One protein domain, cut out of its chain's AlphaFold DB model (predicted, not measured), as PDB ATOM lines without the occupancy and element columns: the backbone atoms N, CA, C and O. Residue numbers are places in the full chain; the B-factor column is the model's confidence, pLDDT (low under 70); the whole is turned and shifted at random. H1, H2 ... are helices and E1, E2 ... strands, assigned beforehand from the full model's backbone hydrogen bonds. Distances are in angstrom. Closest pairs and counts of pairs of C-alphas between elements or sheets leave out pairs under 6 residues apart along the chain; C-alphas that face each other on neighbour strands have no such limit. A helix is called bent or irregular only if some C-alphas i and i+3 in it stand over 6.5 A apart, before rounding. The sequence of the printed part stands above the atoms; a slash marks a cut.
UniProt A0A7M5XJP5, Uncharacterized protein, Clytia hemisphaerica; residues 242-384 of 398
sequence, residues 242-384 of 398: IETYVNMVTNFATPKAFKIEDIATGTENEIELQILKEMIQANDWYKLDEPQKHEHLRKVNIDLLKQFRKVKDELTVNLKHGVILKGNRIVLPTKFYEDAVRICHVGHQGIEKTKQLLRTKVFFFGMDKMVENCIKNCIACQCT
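This is residues 242 to 384 of the 398 residues of an uncharacterized protein of Clytia hemisphaerica (UniProt A0A7M5XJP5). A small three-stranded sheet, E1 E2 E3, lies in the middle of an elongated domain, with H3 over one face and H1 over the other; at one end of the domain are H4, H5 and a long loop, and at the other the helices H6, H7 and H8 pack together, crossed, with H9 at the tip. The printed part has 143 residues, with nine named helices and three named strands in the order H1 H2 H3 H4 H5 E1 E2 E3 H6 H7 H8 H9. The antiparallel sheet has the order E1 - E2 - E3, and the class is mostly helix. The whole is compact, with a radius of gyration of the C-alphas of 16.4 A, and spans 54 by 36 by 24 A, only just elongated.

The strands are E1, residues 315 to 317, E2, 324 to 326, and E3, 329 to 331. H1, residues 242 to 253, is 17.4 A long and begins at C-alpha 242 (87.329, 118.101, 148.221). H2 is residues 260 to 269, 14.3 A; H3 is 271 to 282, 16.6 A; H4 is 285 to 288; H5 is 302 to 309. H6, residues 334 to 345, 17.6 A, is irregular: C-alphas 335 and 338 are 7.3 A apart. H7 is 351 to 359, H8 is 367 to 376, 14.3 A, and H9 is 379 to 383, ending at C-alpha 383 (108.914, 81.584, 121.351).

The strands form a meander, each the antiparallel neighbour of the one before. N 316 and O 325 are 2.9 A apart in the hairpin E1 and E2, and N 326 and O 329 are 2.8 A apart in the hairpin E2 and E3, both within hydrogen-bond range. H3 is on the sheet at a height of 9.1 A, and H1 is on the opposite face at 8.5 A. H2 only grazes the sheet, with residues 260 to 267. H4 and H5 touch; their closest C-alphas, of Trp 285 and Arg 309, are 7.1 A apart. Residues 330 to 331 of E3 pair, parallel, with residues 362 to 363. H6 touches H8 at a steep tilt of 52 degrees, the closest C-alphas being Val 341 and Val 371, 6.1 A. H7 and H8 are a helical hairpin, with Ile 351 and Glu 372 closest, their C-alphas 6.1 A apart. H8 and H9 only just touch, only at the corner, with 3 pairs of C-alphas within 8 A. Every O i to N i+4 pair is within hydrogen-bond range in H2, H3, H5, H7, H8 and H9; in H1 it is 7 of 8, in H6 6 of 8, and H4 is too short for one.

The C-alphas farthest apart, of Lys 293 and Thr 384, are 54.4 A apart. The printed part has no cut, and the link from H4 to H5, 13 residues, is long. The mean pLDDT of the printed part is 79.7; it is under 70 at residues 242 to 257, 292, 298 to 299 and 384.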
ATOM      1  N   ILE A 242      86.073 118.863 147.981       39.88
ATOM      2  CA  ILE A 242      87.329 118.101 148.221       39.88
ATOM      3  C   ILE A 242      87.171 116.613 147.879       39.88
ATOM      4  O   ILE A 242      88.053 115.999 147.275       39.88
ATOM      5  N   GLU A 243      86.011 116.046 148.192       46.44
ATOM      6  CA  GLU A 243      85.716 114.636 147.947       46.44
ATOM      7  C   GLU A 243      85.679 114.325 146.441       46.44
ATOM      8  O   GLU A 243      86.188 113.304 145.978       46.44
ATOM      9  N   THR A 244      85.169 115.265 145.640       49.00
ATOM     10  CA  THR A 244      85.012 115.123 144.186       49.00
ATOM     11  C   THR A 244      86.344 114.964 143.451       49.00
ATOM     12  O   THR A 244      86.424 114.182 142.503       49.00
ATOM     13  N   TYR A 245      87.410 115.646 143.884       44.97
ATOM     14  CA  TYR A 245      88.723 115.549 143.235       44.97
ATOM     15  C   TYR A 245      89.405 114.202 143.508       44.97
ATOM     16  O   TYR A 245      89.888 113.551 142.582       44.97
ATOM     17  N   VAL A 246      89.375 113.732 144.758       51.75
ATOM     18  CA  VAL A 246      89.965 112.435 145.121       51.75
ATOM     19  C   VAL A 246      89.192 111.280 144.463       51.75
ATOM     20  O   VAL A 246      89.797 110.326 143.957       51.75
ATOM     21  N   ASN A 247      87.868 111.418 144.338       54.88
ATOM     22  CA  ASN A 247      87.014 110.508 143.569       54.88
ATOM     23  C   ASN A 247      87.357 110.486 142.079       54.88
ATOM     24  O   ASN A 247      87.432 109.414 141.481       54.88
ATOM     25  N   MET A 248      87.611 111.651 141.484       52.06
ATOM     26  CA  MET A 248      88.011 111.755 140.084       52.06
ATOM     27  C   MET A 248      89.340 111.029 139.837       52.06
ATOM     28  O   MET A 248      89.399 110.166 138.962       52.06
ATOM     29  N   VAL A 249      90.380 111.298 140.634       55.69
ATOM     30  CA  VAL A 249      91.696 110.643 140.479       55.69
ATOM     31  C   VAL A 249      91.580 109.124 140.631       55.69
ATOM     32  O   VAL A 249      92.151 108.382 139.837       55.69
ATOM     33  N   THR A 250      90.775 108.656 141.583       53.84
ATOM     34  CA  THR A 250      90.571 107.219 141.820       53.84
ATOM     35  C   THR A 250      89.865 106.542 140.645       53.84
ATOM     36  O   THR A 250      90.331 105.513 140.155       53.84
ATOM     37  N   ASN A 251      88.817 107.165 140.097       59.59
ATOM     38  CA  ASN A 251      88.118 106.657 138.913       59.59
ATOM     39  C   ASN A 251      89.024 106.584 137.673       59.59
ATOM     40  O   ASN A 251      88.921 105.642 136.892       59.59
ATOM     41  N   PHE A 252      89.939 107.543 137.490       56.03
ATOM     42  CA  PHE A 252      90.885 107.520 136.368       56.03
ATOM     43  C   PHE A 252      92.051 106.545 136.567       56.03
ATOM     44  O   PHE A 252      92.567 106.002 135.581       56.03
ATOM     45  N   ALA A 253      92.495 106.337 137.807       50.94
ATOM     46  CA  ALA A 253      93.608 105.453 138.139       50.94
ATOM     47  C   ALA A 253      93.210 103.968 138.151       50.94
ATOM     48  O   ALA A 253      94.070 103.109 137.971       50.94
ATOM     49  N   THR A 254      91.918 103.660 138.287       54.22
ATOM     50  CA  THR A 254      91.418 102.281 138.280       54.22
ATOM     51  C   THR A 254      91.600 101.651 136.897       54.22
ATOM     52  O   THR A 254      91.060 102.162 135.908       54.22
ATOM     53  N   PRO A 255      92.362 100.550 136.770       58.72
ATOM     54  CA  PRO A 255      92.415  99.806 135.519       58.72
ATOM     55  C   PRO A 255      91.012  99.285 135.187       58.72
ATOM     56  O   PRO A 255      90.366  98.709 136.052       58.72
ATOM     57  N   LYS A 256      90.555  99.402 133.931       58.62
ATOM     58  CA  LYS A 256      89.234  98.889 133.487       58.62
ATOM     59  C   LYS A 256      88.988  97.406 133.820       58.62
ATOM     60  O   LYS A 256      87.853  96.954 133.758       58.62
ATOM     61  N   ALA A 257      90.051  96.661 134.114       57.94
ATOM     62  CA  ALA A 257      90.023  95.241 134.419       57.94
ATOM     63  C   ALA A 257      89.817  94.910 135.915       57.94
ATOM     64  O   ALA A 257      89.638  93.741 136.232       57.94
ATOM     65  N   PHE A 258      89.814  95.901 136.816       71.25
ATOM     66  CA  PHE A 258      89.521  95.721 138.244       71.25
ATOM     67  C   PHE A 258      88.377  96.640 138.680       71.25
ATOM     68  O   PHE A 258      88.295  97.783 138.225       71.25
ATOM     69  N   LYS A 259      87.508  96.175 139.586       76.25
ATOM     70  CA  LYS A 259      86.541  97.058 140.250       76.25
ATOM     71  C   LYS A 259      87.209  97.740 141.443       76.25
ATOM     72  O   LYS A 259      88.002  97.129 142.155       76.25
ATOM     73  N   ILE A 260      86.859  99.004 141.677       77.12
ATOM     74  CA  ILE A 260      87.363  99.786 142.822       77.12
ATOM     75  C   ILE A 260      86.981  99.119 144.143       77.12
ATOM     76  O   ILE A 260      87.783  99.094 145.069       77.12
ATOM     77  N   GLU A 261      85.777  98.551 144.197       79.69
ATOM     78  CA  GLU A 261      85.239  97.815 145.343       79.69
ATOM     79  C   GLU A 261      86.141  96.634 145.725       79.69
ATOM     80  O   GLU A 261      86.519  96.512 146.884       79.69
ATOM     81  N   ASP A 262      86.588  95.838 144.747       82.50
ATOM     82  CA  ASP A 262      87.461  94.684 144.995       82.50
ATOM     83  C   ASP A 262      88.819  95.117 145.577       82.50
ATOM     84  O   ASP A 262      89.351  94.487 146.495       82.50
ATOM     85  N   ILE A 263      89.373  96.225 145.069       83.12
ATOM     86  CA  ILE A 263      90.631  96.803 145.559       83.12
ATOM     87  C   ILE A 263      90.452  97.366 146.973       83.12
ATOM     88  O   ILE A 263      91.330  97.178 147.817       83.12
ATOM     89  N   ALA A 264      89.328  98.028 147.254       85.00
ATOM     90  CA  ALA A 264      89.003  98.540 148.580       85.00
ATOM     91  C   ALA A 264      88.909  97.400 149.603       85.00
ATOM     92  O   ALA A 264      89.595  97.437 150.621       85.00
ATOM     93  N   THR A 265      88.178  96.330 149.278       85.12
ATOM     94  CA  THR A 265      88.098  95.127 150.118       85.12
ATOM     95  C   THR A 265      89.464  94.462 150.290       85.12
ATOM     96  O   THR A 265      89.789  93.987 151.374       85.12
ATOM     97  N   GLY A 266      90.311  94.436 149.257       84.25
ATOM     98  CA  GLY A 266      91.691  93.957 149.394       84.25
ATOM     99  C   GLY A 266      92.534  94.826 150.332       84.25
ATOM    100  O   GLY A 266      93.277  94.294 151.146       84.25
ATOM    101  N   THR A 267      92.370  96.149 150.260       86.25
ATOM    102  CA  THR A 267      93.058  97.119 151.131       86.25
ATOM    103  C   THR A 267      92.636  96.935 152.589       86.25
ATOM    104  O   THR A 267      93.464  97.021 153.488       86.25
ATOM    105  N   GLU A 268      91.360  96.630 152.829       84.44
ATOM    106  CA  GLU A 268      90.821  96.354 154.162       84.44
ATOM    107  C   GLU A 268      91.165  94.962 154.696       84.44
ATOM    108  O   GLU A 268      91.064  94.752 155.893       84.44
ATOM    109  N   ASN A 269      91.587  94.007 153.872       85.44
ATOM    110  CA  ASN A 269      92.016  92.693 154.365       85.44
ATOM    111  C   ASN A 269      93.522  92.633 154.678       85.44
ATOM    112  O   ASN A 269      93.977  91.679 155.307       85.44
ATOM    113  N   GLU A 270      94.298  93.635 154.252       85.75
ATOM    114  CA  GLU A 270      95.745  93.709 154.477       85.75
ATOM    115  C   GLU A 270      96.080  94.628 155.650       85.75
ATOM    116  O   GLU A 270      95.918  95.849 155.577       85.75
ATOM    117  N   ILE A 271      96.601  94.039 156.729       84.50
ATOM    118  CA  ILE A 271      96.876  94.758 157.977       84.50
ATOM    119  C   ILE A 271      97.906  95.885 157.772       84.50
ATOM    120  O   ILE A 271      97.772  96.963 158.346       84.50
ATOM    121  N   GLU A 272      98.888  95.689 156.882       85.50
ATOM    122  CA  GLU A 272      99.865  96.705 156.483       85.50
ATOM    123  C   GLU A 272      99.205  97.934 155.836       85.50
ATOM    124  O   GLU A 272      99.584  99.069 156.135       85.50
ATOM    125  N   LEU A 273      98.233  97.728 154.940       86.50
ATOM    126  CA  LEU A 273      97.578  98.814 154.208       86.50
ATOM    127  C   LEU A 273      96.536  99.538 155.063       86.50
ATOM    128  O   LEU A 273      96.399 100.755 154.933       86.50
ATOM    129  N   GLN A 274      95.859  98.834 155.974       86.69
ATOM    130  CA  GLN A 274      95.004  99.462 156.985       86.69
ATOM    131  C   GLN A 274      95.800 100.460 157.836       86.69
ATOM    132  O   GLN A 274      95.441 101.635 157.923       86.69
ATOM    133  N   ILE A 275      96.934 100.016 158.383       84.62
ATOM    134  CA  ILE A 275      97.815 100.865 159.191       84.62
ATOM    135  C   ILE A 275      98.350 102.029 158.351       84.62
ATOM    136  O   ILE A 275      98.370 103.168 158.813       84.62
ATOM    137  N   LEU A 276      98.733 101.782 157.093       85.50
ATOM    138  CA  LEU A 276      99.183 102.836 156.185       85.50
ATOM    139  C   LEU A 276      98.095 103.898 155.943       85.50
ATOM    140  O   LEU A 276      98.398 105.091 155.955       85.50
ATOM    141  N   LYS A 277      96.837 103.488 155.748       87.50
ATOM    142  CA  LYS A 277      95.688 104.385 155.554       87.50
ATOM    143  C   LYS A 277      95.484 105.293 156.767       87.50
ATOM    144  O   LYS A 277      95.403 106.510 156.603       87.50
ATOM    145  N   GLU A 278      95.469 104.713 157.964       84.56
ATOM    146  CA  GLU A 278      95.341 105.461 159.219       84.56
ATOM    147  C   GLU A 278      96.513 106.428 159.418       84.56
ATOM    148  O   GLU A 278      96.313 107.597 159.752       84.56
ATOM    149  N   MET A 279      97.740 105.985 159.134       83.75
ATOM    150  CA  MET A 279      98.937 106.819 159.239       83.75
ATOM    151  C   MET A 279      98.935 108.005 158.267       83.75
ATOM    152  O   MET A 279      99.397 109.082 158.642       83.75
ATOM    153  N   ILE A 280      98.419 107.838 157.044       85.69
ATOM    154  CA  ILE A 280      98.282 108.939 156.074       85.69
ATOM    155  C   ILE A 280      97.228 109.945 156.554       85.69
ATOM    156  O   ILE A 280      97.461 111.149 156.478       85.69
ATOM    157  N   GLN A 281      96.088 109.472 157.065       82.50
ATOM    158  CA  GLN A 281      94.997 110.335 157.532       82.50
ATOM    159  C   GLN A 281      95.359 111.111 158.805       82.50
ATOM    160  O   GLN A 281      95.049 112.296 158.905       82.50
ATOM    161  N   ALA A 282      96.030 110.460 159.758       82.31
ATOM    162  CA  ALA A 282      96.461 111.066 161.018       82.31
ATOM    163  C   ALA A 282      97.817 111.793 160.920       82.31
ATOM    164  O   ALA A 282      98.189 112.526 161.829       82.31
ATOM    165  N   ASN A 283      98.555 111.609 159.816       80.44
ATOM    166  CA  ASN A 283      99.917 112.112 159.599       80.44
ATOM    167  C   ASN A 283     100.948 111.646 160.660       80.44
ATOM    168  O   ASN A 283     101.901 112.351 160.995       80.44
ATOM    169  N   ASP A 284     100.794 110.418 161.160       83.50
ATOM    170  CA  ASP A 284     101.511 109.864 162.321       83.50
ATOM    171  C   ASP A 284     102.779 109.052 161.955       83.50
ATOM    172  O   ASP A 284     103.056 107.975 162.489       83.50
ATOM    173  N   TRP A 285     103.598 109.553 161.029       81.44
ATOM    174  CA  TRP A 285     104.766 108.819 160.506       81.44
ATOM    175  C   TRP A 285     105.902 108.576 161.516       81.44
ATOM    176  O   TRP A 285     106.738 107.698 161.289       81.44
ATOM    177  N   TYR A 286     105.948 109.334 162.617       75.94
ATOM    178  CA  TYR A 286     106.968 109.212 163.671       75.94
ATOM    179  C   TYR A 286     106.864 107.894 164.456       75.94
ATOM    180  O   TYR A 286     107.857 107.425 165.004       75.94
ATOM    181  N   LYS A 287     105.693 107.237 164.456       78.19
ATOM    182  CA  LYS A 287     105.477 105.949 165.146       78.19
ATOM    183  C   LYS A 287     106.382 104.823 164.617       78.19
ATOM    184  O   LYS A 287     106.627 103.842 165.315       78.19
ATOM    185  N   LEU A 288     106.921 104.975 163.402       77.75
ATOM    186  CA  LEU A 288     107.874 104.034 162.795       77.75
ATOM    187  C   LEU A 288     109.299 104.127 163.363       77.75
ATOM    188  O   LEU A 288     110.101 103.234 163.091       77.75
ATOM    189  N   ASP A 289     109.627 105.188 164.107       76.75
ATOM    190  CA  ASP A 289     110.943 105.364 164.737       76.75
ATOM    191  C   ASP A 289     111.071 104.523 166.022       76.75
ATOM    192  O   ASP A 289     112.150 104.018 166.326       76.75
ATOM    193  N   GLU A 290     109.957 104.271 166.720       76.88
ATOM    194  CA  GLU A 290     109.897 103.456 167.943       76.88
ATOM    195  C   GLU A 290     108.786 102.383 167.875       76.88
ATOM    196  O   GLU A 290     107.861 102.370 168.696       76.88
ATOM    197  N   PRO A 291     108.859 101.424 166.933       72.44
ATOM    198  CA  PRO A 291     107.763 100.489 166.657       72.44
ATOM    199  C   PRO A 291     107.408  99.591 167.853       72.44
ATOM    200  O   PRO A 291     106.278  99.127 167.971       72.44
ATOM    201  N   GLN A 292     108.340  99.375 168.788       69.69
ATOM    202  CA  GLN A 292     108.098  98.554 169.977       69.69
ATOM    203  C   GLN A 292     107.109  99.187 170.972       69.69
ATOM    204  O   GLN A 292     106.476  98.454 171.737       69.69
ATOM    205  N   LYS A 293     106.929 100.515 170.954       70.44
ATOM    206  CA  LYS A 293     105.994 101.231 171.841       70.44
ATOM    207  C   LYS A 293     104.543 101.216 171.339       70.44
ATOM    208  O   LYS A 293     103.644 101.580 172.089       70.44
ATOM    209  N   HIS A 294     104.301 100.757 170.109       72.75
ATOM    210  CA  HIS A 294     102.985 100.771 169.473       72.75
ATOM    211  C   HIS A 294     102.498  99.349 169.178       72.75
ATOM    212  O   HIS A 294     103.074  98.638 168.360       72.75
ATOM    213  N   GLU A 295     101.419  98.927 169.841       70.62
ATOM    214  CA  GLU A 295     100.901  97.550 169.783       70.62
ATOM    215  C   GLU A 295     100.558  97.082 168.354       70.62
ATOM    216  O   GLU A 295     100.909  95.966 167.974       70.62
ATOM    217  N   HIS A 296      99.988  97.970 167.531       70.56
ATOM    218  CA  HIS A 296      99.612  97.711 166.134       70.56
ATOM    219  C   HIS A 296     100.809  97.525 165.179       70.56
ATOM    220  O   HIS A 296     100.646  96.948 164.112       70.56
ATOM    221  N   LEU A 297     102.027  97.947 165.556       72.31
ATOM    222  CA  LEU A 297     103.237  97.804 164.728       72.31
ATOM    223  C   LEU A 297     104.066  96.551 165.064       72.31
ATOM    224  O   LEU A 297     105.044  96.262 164.377       72.31
ATOM    225  N   ARG A 298     103.696  95.783 166.101       65.56
ATOM    226  CA  ARG A 298     104.498  94.647 166.602       65.56
ATOM    227  C   ARG A 298     104.407  93.369 165.759       65.56
ATOM    228  O   ARG A 298     105.285  92.521 165.880       65.56
ATOM    229  N   LYS A 299     103.362  93.205 164.942       68.62
ATOM    230  CA  LYS A 299     103.074  91.972 164.171       68.62
ATOM    231  C   LYS A 299     103.099  92.168 162.648       68.62
ATOM    232  O   LYS A 299     102.594  91.326 161.918       68.62
ATOM    233  N   VAL A 300     103.650  93.284 162.179       79.12
ATOM    234  CA  VAL A 300     103.481  93.770 160.801       79.12
ATOM    235  C   VAL A 300     104.839  93.916 160.124       79.12
ATOM    236  O   VAL A 300     105.856  94.110 160.794       79.12
ATOM    237  N   ASN A 301     104.881  93.839 158.792       80.69
ATOM    238  CA  ASN A 301     106.106  94.083 158.037       80.69
ATOM    239  C   ASN A 301     106.531  95.568 158.102       80.69
ATOM    240  O   ASN A 301     106.179  96.391 157.252       80.69
ATOM    241  N   ILE A 302     107.319  95.914 159.123       81.50
ATOM    242  CA  ILE A 302     107.808  97.280 159.369       81.50
ATOM    243  C   ILE A 302     108.673  97.788 158.207       81.50
ATOM    244  O   ILE A 302     108.650  98.981 157.894       81.50
ATOM    245  N   ASP A 303     109.427  96.912 157.544       82.50
ATOM    246  CA  ASP A 303     110.308  97.312 156.445       82.50
ATOM    247  C   ASP A 303     109.516  97.786 155.222       82.50
ATOM    248  O   ASP A 303     109.929  98.741 154.561       82.50
ATOM    249  N   LEU A 304     108.340  97.201 154.966       83.50
ATOM    250  CA  LEU A 304     107.411  97.685 153.943       83.50
ATOM    251  C   LEU A 304     106.890  99.094 154.280       83.50
ATOM    252  O   LEU A 304     106.937  99.993 153.439       83.50
ATOM    253  N   LEU A 305     106.464  99.327 155.525       84.00
ATOM    254  CA  LEU A 305     105.984 100.644 155.970       84.00
ATOM    255  C   LEU A 305     107.093 101.710 155.924       84.00
ATOM    256  O   LEU A 305     106.856 102.849 155.511       84.00
ATOM    257  N   LYS A 306     108.337 101.343 156.257       84.94
ATOM    258  CA  LYS A 306     109.515 102.214 156.097       84.94
ATOM    259  C   LYS A 306     109.787 102.568 154.633       84.94
ATOM    260  O   LYS A 306     110.231 103.683 154.358       84.94
ATOM    261  N   GLN A 307     109.519 101.664 153.689       85.94
ATOM    262  CA  GLN A 307     109.614 101.975 152.259       85.94
ATOM    263  C   GLN A 307     108.538 102.981 151.831       85.94
ATOM    264  O   GLN A 307     108.863 103.931 151.119       85.94
ATOM    265  N   PHE A 308     107.299 102.849 152.320       87.50
ATOM    266  CA  PHE A 308     106.244 103.844 152.082       87.50
ATOM    267  C   PHE A 308     106.556 105.208 152.712       87.50
ATOM    268  O   PHE A 308     106.289 106.232 152.086       87.50
ATOM    269  N   ARG A 309     107.222 105.253 153.878       85.06
ATOM    270  CA  ARG A 309     107.670 106.517 154.497       85.06
ATOM    271  C   ARG A 309     108.576 107.339 153.576       85.06
ATOM    272  O   ARG A 309     108.494 108.564 153.593       85.06
ATOM    273  N   LYS A 310     109.412 106.694 152.748       86.06
ATOM    274  CA  LYS A 310     110.285 107.389 151.779       86.06
ATOM    275  C   LYS A 310     109.506 108.130 150.691       86.06
ATOM    276  O   LYS A 310     110.055 109.033 150.074       86.06
ATOM    277  N   VAL A 311     108.255 107.740 150.451       87.19
ATOM    278  CA  VAL A 311     107.368 108.326 149.436       87.19
ATOM    279  C   VAL A 311     106.113 108.952 150.050       87.19
ATOM    280  O   VAL A 311     105.133 109.168 149.343       87.19
ATOM    281  N   LYS A 312     106.131 109.247 151.358       84.56
ATOM    282  CA  LYS A 312     104.964 109.713 152.123       84.56
ATOM    283  C   LYS A 312     104.287 110.953 151.534       84.56
ATOM    284  O   LYS A 312     103.067 111.031 151.553       84.56
ATOM    285  N   ASP A 313     105.066 111.878 150.971       81.62
ATOM    286  CA  ASP A 313     104.569 113.159 150.449       81.62
ATOM    287  C   ASP A 313     103.779 112.988 149.138       81.62
ATOM    288  O   ASP A 313     103.122 113.914 148.670       81.62
ATOM    289  N   GLU A 314     103.825 111.793 148.544       84.50
ATOM    290  CA  GLU A 314     103.056 111.431 147.355       84.50
ATOM    291  C   GLU A 314     101.816 110.584 147.681       84.50
ATOM    292  O   GLU A 314     101.099 110.201 146.755       84.50
ATOM    293  N   LEU A 315     101.567 110.245 148.953       87.50
ATOM    294  CA  LEU A 315     100.491 109.336 149.348       87.50
ATOM    295  C   LEU A 315      99.217 110.081 149.771       87.50
ATOM    296  O   LEU A 315      99.264 110.992 150.591       87.50
ATOM    297  N   THR A 316      98.066 109.630 149.267       85.31
ATOM    298  CA  THR A 316      96.740 110.188 149.586       85.31
ATOM    299  C   THR A 316      95.724 109.065 149.773       85.31
ATOM    300  O   THR A 316      95.766 108.066 149.059       85.31
ATOM    301  N   VAL A 317      94.767 109.231 150.689       84.56
ATOM    302  CA  VAL A 317      93.656 108.285 150.885       84.56
ATOM    303  C   VAL A 317      92.388 108.814 150.224       84.56
ATOM    304  O   VAL A 317      91.997 109.961 150.448       84.56
ATOM    305  N   ASN A 318      91.707 107.972 149.446       79.81
ATOM    306  CA  ASN A 318      90.341 108.254 149.023       79.81
ATOM    307  C   ASN A 318      89.352 107.938 150.152       79.81
ATOM    308  O   ASN A 318      89.193 106.781 150.525       79.81
ATOM    309  N   LEU A 319      88.655 108.964 150.653       71.69
ATOM    310  CA  LEU A 319      87.670 108.833 151.731       71.69
ATOM    311  C   LEU A 319      86.373 108.123 151.309       71.69
ATOM    312  O   LEU A 319      85.786 107.424 152.125       71.69
ATOM    313  N   LYS A 320      85.948 108.245 150.046       70.62
ATOM    314  CA  LYS A 320      84.741 107.593 149.514       70.62
ATOM    315  C   LYS A 320      84.936 106.102 149.257       70.62
ATOM    316  O   LYS A 320      84.018 105.318 149.454       70.62
ATOM    317  N   HIS A 321      86.111 105.723 148.753       71.69
ATOM    318  CA  HIS A 321      86.390 104.354 148.298       71.69
ATOM    319  C   HIS A 321      87.383 103.594 149.183       71.69
ATOM    320  O   HIS A 321      87.592 102.411 148.971       71.69
ATOM    321  N   GLY A 322      88.027 104.250 150.149       79.31
ATOM    322  CA  GLY A 322      88.923 103.600 151.108       79.31
ATOM    323  C   GLY A 322      90.277 103.140 150.558       79.31
ATOM    324  O   GLY A 322      91.005 102.473 151.287       79.31
ATOM    325  N   VAL A 323      90.631 103.506 149.323       85.69
ATOM    326  CA  VAL A 323      91.882 103.105 148.654       85.69
ATOM    327  C   VAL A 323      93.012 104.117 148.850       85.69
ATOM    328  O   VAL A 323      92.775 105.310 149.062       85.69
ATOM    329  N   ILE A 324      94.251 103.643 148.722       88.50
ATOM    330  CA  ILE A 324      95.465 104.454 148.845       88.50
ATOM    331  C   ILE A 324      96.006 104.779 147.450       88.50
ATOM    332  O   ILE A 324      96.127 103.910 146.585       88.50
ATOM    333  N   LEU A 325      96.356 106.042 147.232       86.62
ATOM    334  CA  LEU A 325      96.948 106.549 146.001       86.62
ATOM    335  C   LEU A 325      98.390 106.990 146.249       86.62
ATOM    336  O   LEU A 325      98.672 107.611 147.267       86.62
ATOM    337  N   LYS A 326      99.278 106.727 145.287       85.94
ATOM    338  CA  LYS A 326     100.601 107.350 145.159       85.94
ATOM    339  C   LYS A 326     100.596 108.247 143.921       85.94
ATOM    340  O   LYS A 326     100.676 107.752 142.791       85.94
ATOM    341  N   GLY A 327     100.456 109.554 144.114       83.00
ATOM    342  CA  GLY A 327     100.178 110.504 143.037       83.00
ATOM    343  C   GLY A 327      98.904 110.114 142.280       83.00
ATOM    344  O   GLY A 327      97.817 110.098 142.847       83.00
ATOM    345  N   ASN A 328      99.048 109.737 141.006       78.94
ATOM    346  CA  ASN A 328      97.932 109.331 140.136       78.94
ATOM    347  C   ASN A 328      97.763 107.802 140.011       78.94
ATOM    348  O   ASN A 328      97.125 107.338 139.066       78.94
ATOM    349  N   ARG A 329      98.388 107.010 140.889       85.31
ATOM    350  CA  ARG A 329      98.417 105.540 140.804       85.31
ATOM    351  C   ARG A 329      97.805 104.918 142.046       85.31
ATOM    352  O   ARG A 329      98.042 105.408 143.143       85.31
ATOM    353  N   ILE A 330      97.085 103.817 141.880       87.31
ATOM    354  CA  ILE A 330      96.534 103.058 143.007       87.31
ATOM    355  C   ILE A 330      97.630 102.186 143.611       87.31
ATOM    356  O   ILE A 330      98.310 101.453 142.890       87.31
ATOM    357  N   VAL A 331      97.796 102.263 144.930       89.44
ATOM    358  CA  VAL A 331      98.604 101.300 145.678       89.44
ATOM    359  C   VAL A 331      97.815 100.001 145.737       89.44
ATOM    360  O   VAL A 331      96.715  99.964 146.283       89.44
ATOM    361  N   LEU A 332      98.340  98.959 145.101       88.62
ATOM    362  CA  LEU A 332      97.612  97.708 144.941       88.62
ATOM    363  C   LEU A 332      97.806  96.812 146.185       88.62
ATOM    364  O   LEU A 332      98.928  96.747 146.698       88.62
ATOM    365  N   PRO A 333      96.766  96.096 146.647       89.31
ATOM    366  CA  PRO A 333      96.924  94.981 147.578       89.31
ATOM    367  C   PRO A 333      97.665  93.810 146.921       89.31
ATOM    368  O   PRO A 333      97.519  93.572 145.716       89.31
ATOM    369  N   THR A 334      98.433  93.060 147.711       87.62
ATOM    370  CA  THR A 334      99.257  91.915 147.282       87.62
ATOM    371  C   THR A 334      98.471  90.870 146.496       87.62
ATOM    372  O   THR A 334      98.959  90.374 145.478       87.62
ATOM    373  N   LYS A 335      97.214  90.614 146.885       87.19
ATOM    374  CA  LYS A 335      96.306  89.680 146.196       87.19
ATOM    375  C   LYS A 335      96.159  89.971 144.696       87.19
ATOM    376  O   LYS A 335      95.956  89.049 143.915       87.19
ATOM    377  N   PHE A 336      96.264  91.233 144.283       87.06
ATOM    378  CA  PHE A 336      96.036  91.643 142.896       87.06
ATOM    379  C   PHE A 336      97.322  91.765 142.067       87.06
ATOM    380  O   PHE A 336      97.247  92.101 140.883       87.06
ATOM    381  N   TYR A 337      98.509  91.522 142.643       90.06
ATOM    382  CA  TYR A 337      99.781  91.718 141.933       90.06
ATOM    383  C   TYR A 337      99.887  90.816 140.701       90.06
ATOM    384  O   TYR A 337     100.208  91.292 139.610       90.06
ATOM    385  N   GLU A 338      99.586  89.525 140.859       86.56
ATOM    386  CA  GLU A 338      99.668  88.540 139.772       86.56
ATOM    387  C   GLU A 338      98.672  88.844 138.662       86.56
ATOM    388  O   GLU A 338      99.031  88.846 137.484       86.56
ATOM    389  N   ASP A 339      97.439  89.179 139.037       85.94
ATOM    390  CA  ASP A 339      96.393  89.532 138.088       85.94
ATOM    391  C   ASP A 339      96.760  90.795 137.302       85.94
ATOM    392  O   ASP A 339      96.617  90.823 136.079       85.94
ATOM    393  N   ALA A 340      97.293  91.825 137.968       86.94
ATOM    394  CA  ALA A 340      97.677  93.074 137.317       86.94
ATOM    395  C   ALA A 340      98.802  92.855 136.297       86.94
ATOM    396  O   ALA A 340      98.729  93.353 135.170       86.94
ATOM    397  N   VAL A 341      99.816  92.064 136.665       88.12
ATOM    398  CA  VAL A 341     100.914  91.693 135.765       88.12
ATOM    399  C   VAL A 341     100.393  90.864 134.593       88.12
ATOM    400  O   VAL A 341     100.708  91.182 133.445       88.12
ATOM    401  N   ARG A 342      99.541  89.862 134.849       84.62
ATOM    402  CA  ARG A 342      98.956  89.000 133.812       84.62
ATOM    403  C   ARG A 342      98.148  89.802 132.794       84.62
ATOM    404  O   ARG A 342      98.329  89.606 131.596       84.62
ATOM    405  N   ILE A 343      97.314  90.738 133.243       85.12
ATOM    406  CA  ILE A 343      96.474  91.579 132.372       85.12
ATOM    407  C   ILE A 343      97.332  92.468 131.464       85.12
ATOM    408  O   ILE A 343      97.090  92.535 130.260       85.12
ATOM    409  N   CYS A 344      98.366  93.117 132.007       83.69
ATOM    410  CA  CYS A 344      99.300  93.916 131.204       83.69
ATOM    411  C   CYS A 344     100.188  93.060 130.281       83.69
ATOM    412  O   CYS A 344     100.768  93.581 129.327       83.69
ATOM    413  N   HIS A 345     100.305  91.760 130.562       85.62
ATOM    414  CA  HIS A 345     101.095  90.807 129.793       85.62
ATOM    415  C   HIS A 345     100.339  90.154 128.622       85.62
ATOM    416  O   HIS A 345     101.004  89.695 127.699       85.62
ATOM    417  N   VAL A 346      98.996  90.147 128.596       82.00
ATOM    418  CA  VAL A 346      98.173  89.437 127.577       82.00
ATOM    419  C   VAL A 346      98.617  89.697 126.131       82.00
ATOM    420  O   VAL A 346      98.555  88.807 125.292       82.00
ATOM    421  N   GLY A 347      99.094  90.905 125.819       81.50
ATOM    422  CA  GLY A 347      99.571  91.241 124.475       81.50
ATOM    423  C   GLY A 347     100.979  90.741 124.122       81.50
ATOM    424  O   GLY A 347     101.477  91.129 123.073       81.50
ATOM    425  N   HIS A 348     101.655  89.994 125.005       83.31
ATOM    426  CA  HIS A 348     103.027  89.481 124.853       83.31
ATOM    427  C   HIS A 348     104.044  90.527 124.348       83.31
ATOM    428  O   HIS A 348     104.967  90.227 123.600       83.31
ATOM    429  N   GLN A 349     103.892  91.782 124.785       82.25
ATOM    430  CA  GLN A 349     104.568  92.957 124.205       82.25
ATOM    431  C   GLN A 349     106.030  93.151 124.655       82.25
ATOM    432  O   GLN A 349     106.652  94.162 124.322       82.25
ATOM    433  N   GLY A 350     106.572  92.212 125.431       83.38
ATOM    434  CA  GLY A 350     107.906  92.293 126.019       83.38
ATOM    435  C   GLY A 350     107.975  93.088 127.329       83.38
ATOM    436  O   GLY A 350     107.047  93.795 127.726       83.38
ATOM    437  N   ILE A 351     109.116  92.952 128.013       86.50
ATOM    438  CA  ILE A 351     109.335  93.401 129.401       86.50
ATOM    439  C   ILE A 351     109.095  94.899 129.574       86.50
ATOM    440  O   ILE A 351     108.331  95.308 130.449       86.50
ATOM    441  N   GLU A 352     109.707  95.714 128.723       86.25
ATOM    442  CA  GLU A 352     109.673  97.167 128.884       86.25
ATOM    443  C   GLU A 352     108.270  97.747 128.659       86.25
ATOM    444  O   GLU A 352     107.810  98.578 129.446       86.25
ATOM    445  N   LYS A 353     107.526  97.242 127.664       83.19
ATOM    446  CA  LYS A 353     106.145  97.680 127.410       83.19
ATOM    447  C   LYS A 353     105.190  97.253 128.523       83.19
ATOM    448  O   LYS A 353     104.371  98.061 128.961       83.19
ATOM    449  N   THR A 354     105.319  96.031 129.045       85.88
ATOM    450  CA  THR A 354     104.492  95.570 130.173       85.88
ATOM    451  C   THR A 354     104.764  96.388 131.440       85.88
ATOM    452  O   THR A 354     103.812  96.818 132.094       85.88
ATOM    453  N   LYS A 355     106.033  96.702 131.751       88.88
ATOM    454  CA  LYS A 355     106.388  97.616 132.857       88.88
ATOM    455  C   LYS A 355     105.782  99.005 132.655       88.88
ATOM    456  O   LYS A 355     105.232  99.577 133.598       88.88
ATOM    457  N   GLN A 356     105.872  99.556 131.443       85.12
ATOM    458  CA  GLN A 356     105.342 100.881 131.125       85.12
ATOM    459  C   GLN A 356     103.828 100.952 131.346       85.12
ATOM    460  O   GLN A 356     103.369 101.862 132.032       85.12
ATOM    461  N   LEU A 357     103.068  99.980 130.827       84.75
ATOM    462  CA  LEU A 357     101.612  99.915 130.991       84.75
ATOM    463  C   LEU A 357     101.214  99.857 132.464       84.75
ATOM    464  O   LEU A 357     100.365 100.629 132.911       84.75
ATOM    465  N   LEU A 358     101.869  98.996 133.233       86.38
ATOM    466  CA  LEU A 358     101.526  98.767 134.628       86.38
ATOM    467  C   LEU A 358     101.831 100.010 135.494       86.38
ATOM    468  O   LEU A 358     100.985 100.450 136.277       86.38
ATOM    469  N   ARG A 359     102.956 100.693 135.227       87.31
ATOM    470  CA  ARG A 359     103.334 101.976 135.855       87.31
ATOM    471  C   ARG A 359     102.367 103.128 135.568       87.31
ATOM    472  O   ARG A 359     102.444 104.141 136.258       87.31
ATOM    473  N   THR A 360     101.481 103.034 134.575       81.44
ATOM    474  CA  THR A 360     100.515 104.117 134.313       81.44
ATOM    475  C   THR A 360      99.369 104.167 135.322       81.44
ATOM    476  O   THR A 360      98.815 105.246 135.532       81.44
ATOM    477  N   LYS A 361      99.009 103.035 135.944       82.25
ATOM    478  CA  LYS A 361      97.783 102.911 136.755       82.25
ATOM    479  C   LYS A 361      98.018 102.446 138.184       82.25
ATOM    480  O   LYS A 361      97.331 102.919 139.086       82.25
ATOM    481  N   VAL A 362      98.974 101.547 138.404       88.88
ATOM    482  CA  VAL A 362      99.154 100.891 139.705       88.88
ATOM    483  C   VAL A 362     100.571 101.068 140.237       88.88
ATOM    484  O   VAL A 362     101.506 101.399 139.501       88.88
ATOM    485  N   PHE A 363     100.724 100.880 141.541       90.62
ATOM    486  CA  PHE A 363     102.000 100.916 142.233       90.62
ATOM    487  C   PHE A 363     102.059  99.823 143.300       90.62
ATOM    488  O   PHE A 363     101.149  99.690 144.115       90.62
ATOM    489  N   PHE A 364     103.162  99.079 143.315       90.19
ATOM    490  CA  PHE A 364     103.567  98.224 144.423       90.19
ATOM    491  C   PHE A 364     105.079  97.990 144.389       90.19
ATOM    492  O   PHE A 364     105.727  98.133 143.346       90.19
ATOM    493  N   PHE A 365     105.668  97.648 145.534       86.75
ATOM    494  CA  PHE A 365     107.096  97.352 145.613       86.75
ATOM    495  C   PHE A 365     107.405  95.979 144.995       86.75
ATOM    496  O   PHE A 365     106.647  95.030 145.152       86.75
ATOM    497  N   GLY A 366     108.522  95.863 144.266       85.69
ATOM    498  CA  GLY A 366     108.925  94.609 143.600       85.69
ATOM    499  C   GLY A 366     108.278  94.348 142.231       85.69
ATOM    500  O   GLY A 366     108.624  93.374 141.564       85.69
ATOM    501  N   MET A 367     107.416  95.257 141.776       88.25
ATOM    502  CA  MET A 367     106.691  95.212 140.503       88.25
ATOM    503  C   MET A 367     107.553  94.880 139.275       88.25
ATOM    504  O   MET A 367     107.186  94.012 138.487       88.25
ATOM    505  N   ASP A 368     108.723  95.505 139.124       87.00
ATOM    506  CA  ASP A 368     109.583  95.278 137.954       87.00
ATOM    507  C   ASP A 368     110.124  93.843 137.892       87.00
ATOM    508  O   ASP A 368     110.091  93.218 136.831       87.00
ATOM    509  N   LYS A 369     110.562  93.298 139.036       89.69
ATOM    510  CA  LYS A 369     111.058  91.914 139.138       89.69
ATOM    511  C   LYS A 369     109.951  90.907 138.829       89.69
ATOM    512  O   LYS A 369     110.195  89.885 138.197       89.69
ATOM    513  N   MET A 370     108.730  91.208 139.258       89.31
ATOM    514  CA  MET A 370     107.577  90.346 139.037       89.31
ATOM    515  C   MET A 370     107.170  90.293 137.558       89.31
ATOM    516  O   MET A 370     106.912  89.211 137.032       89.31
ATOM    517  N   VAL A 371     107.201  91.435 136.860       89.69
ATOM    518  CA  VAL A 371     106.994  91.498 135.402       89.69
ATOM    519  C   VAL A 371     108.084  90.721 134.657       89.69
ATOM    520  O   VAL A 371     107.775  89.944 133.755       89.69
ATOM    521  N   GLU A 372     109.349  90.889 135.046       89.31
ATOM    522  CA  GLU A 372     110.469  90.155 134.446       89.31
ATOM    523  C   GLU A 372     110.322  88.641 134.604       89.31
ATOM    524  O   GLU A 372     110.482  87.915 133.625       89.31
ATOM    525  N   ASN A 373     109.977  88.163 135.801       89.69
ATOM    526  CA  ASN A 373     109.774  86.738 136.059       89.69
ATOM    527  C   ASN A 373     108.579  86.176 135.277       89.69
ATOM    528  O   ASN A 373     108.687  85.103 134.688       89.69
ATOM    529  N   CYS A 374     107.462  86.907 135.221       88.12
ATOM    530  CA  CYS A 374     106.279  86.497 134.460       88.12
ATOM    531  C   CYS A 374     106.602  86.310 132.970       88.12
ATOM    532  O   CYS A 374     106.262  85.286 132.382       88.12
ATOM    533  N   ILE A 375     107.320  87.262 132.370       86.19
ATOM    534  CA  ILE A 375     107.662  87.216 130.944       86.19
ATOM    535  C   ILE A 375     108.731  86.164 130.658       86.19
ATOM    536  O   ILE A 375     108.606  85.437 129.674       86.19
ATOM    537  N   LYS A 376     109.746  86.039 131.522       86.75
ATOM    538  CA  LYS A 376     110.781  85.004 131.396       86.75
ATOM    539  C   LYS A 376     110.212  83.594 131.462       86.75
ATOM    540  O   LYS A 376     110.789  82.726 130.831       86.75
ATOM    541  N   ASN A 377     109.109  83.374 132.174       85.75
ATOM    542  CA  ASN A 377     108.464  82.064 132.299       85.75
ATOM    543  C   ASN A 377     107.314  81.851 131.295       85.75
ATOM    544  O   ASN A 377     106.659  80.811 131.322       85.75
ATOM    545  N   CYS A 378     107.042  82.820 130.417       87.62
ATOM    546  CA  CYS A 378     105.962  82.725 129.445       87.62
ATOM    547  C   CYS A 378     106.441  82.094 128.134       87.62
ATOM    548  O   CYS A 378     107.236  82.689 127.407       87.62
ATOM    549  N   ILE A 379     105.881  80.928 127.796       83.75
ATOM    550  CA  ILE A 379     106.217  80.164 126.585       83.75
ATOM    551  C   ILE A 379     106.031  81.018 125.324       83.75
ATOM    552  O   ILE A 379     106.927  81.082 124.493       83.75
ATOM    553  N   ALA A 380     104.913  81.741 125.200       82.75
ATOM    554  CA  ALA A 380     104.650  82.575 124.026       82.75
ATOM    555  C   ALA A 380     105.702  83.684 123.858       82.75
ATOM    556  O   ALA A 380     106.223  83.868 122.760       82.75
ATOM    557  N   CYS A 381     106.077  84.368 124.946       84.69
ATOM    558  CA  CYS A 381     107.123  85.391 124.900       84.69
ATOM    559  C   CYS A 381     108.508  84.813 124.601       84.69
ATOM    560  O   CYS A 381     109.279  85.455 123.890       84.69
ATOM    561  N   GLN A 382     108.815  83.617 125.112       82.62
ATOM    562  CA  GLN A 382     110.052  82.904 124.795       82.62
ATOM    563  C   GLN A 382     110.103  82.490 123.318       82.62
ATOM    564  O   GLN A 382     111.124  82.689 122.667       82.62
ATOM    565  N   CYS A 383     109.000  81.986 122.758       75.19
ATOM    566  CA  CYS A 383     108.914  81.584 121.351       75.19
ATOM    567  C   CYS A 383     109.041  82.770 120.388       75.19
ATOM    568  O   CYS A 383     109.648  82.639 119.330       75.19
ATOM    569  N   THR A 384     108.506  83.938 120.751       68.88
ATOM    570  CA  THR A 384     108.692  85.180 119.980       68.88
ATOM    571  C   THR A 384     110.044  85.856 120.236       68.88
ATOM    572  O   THR A 384     110.359  86.858 119.601       68.88
TER     573      THR A 384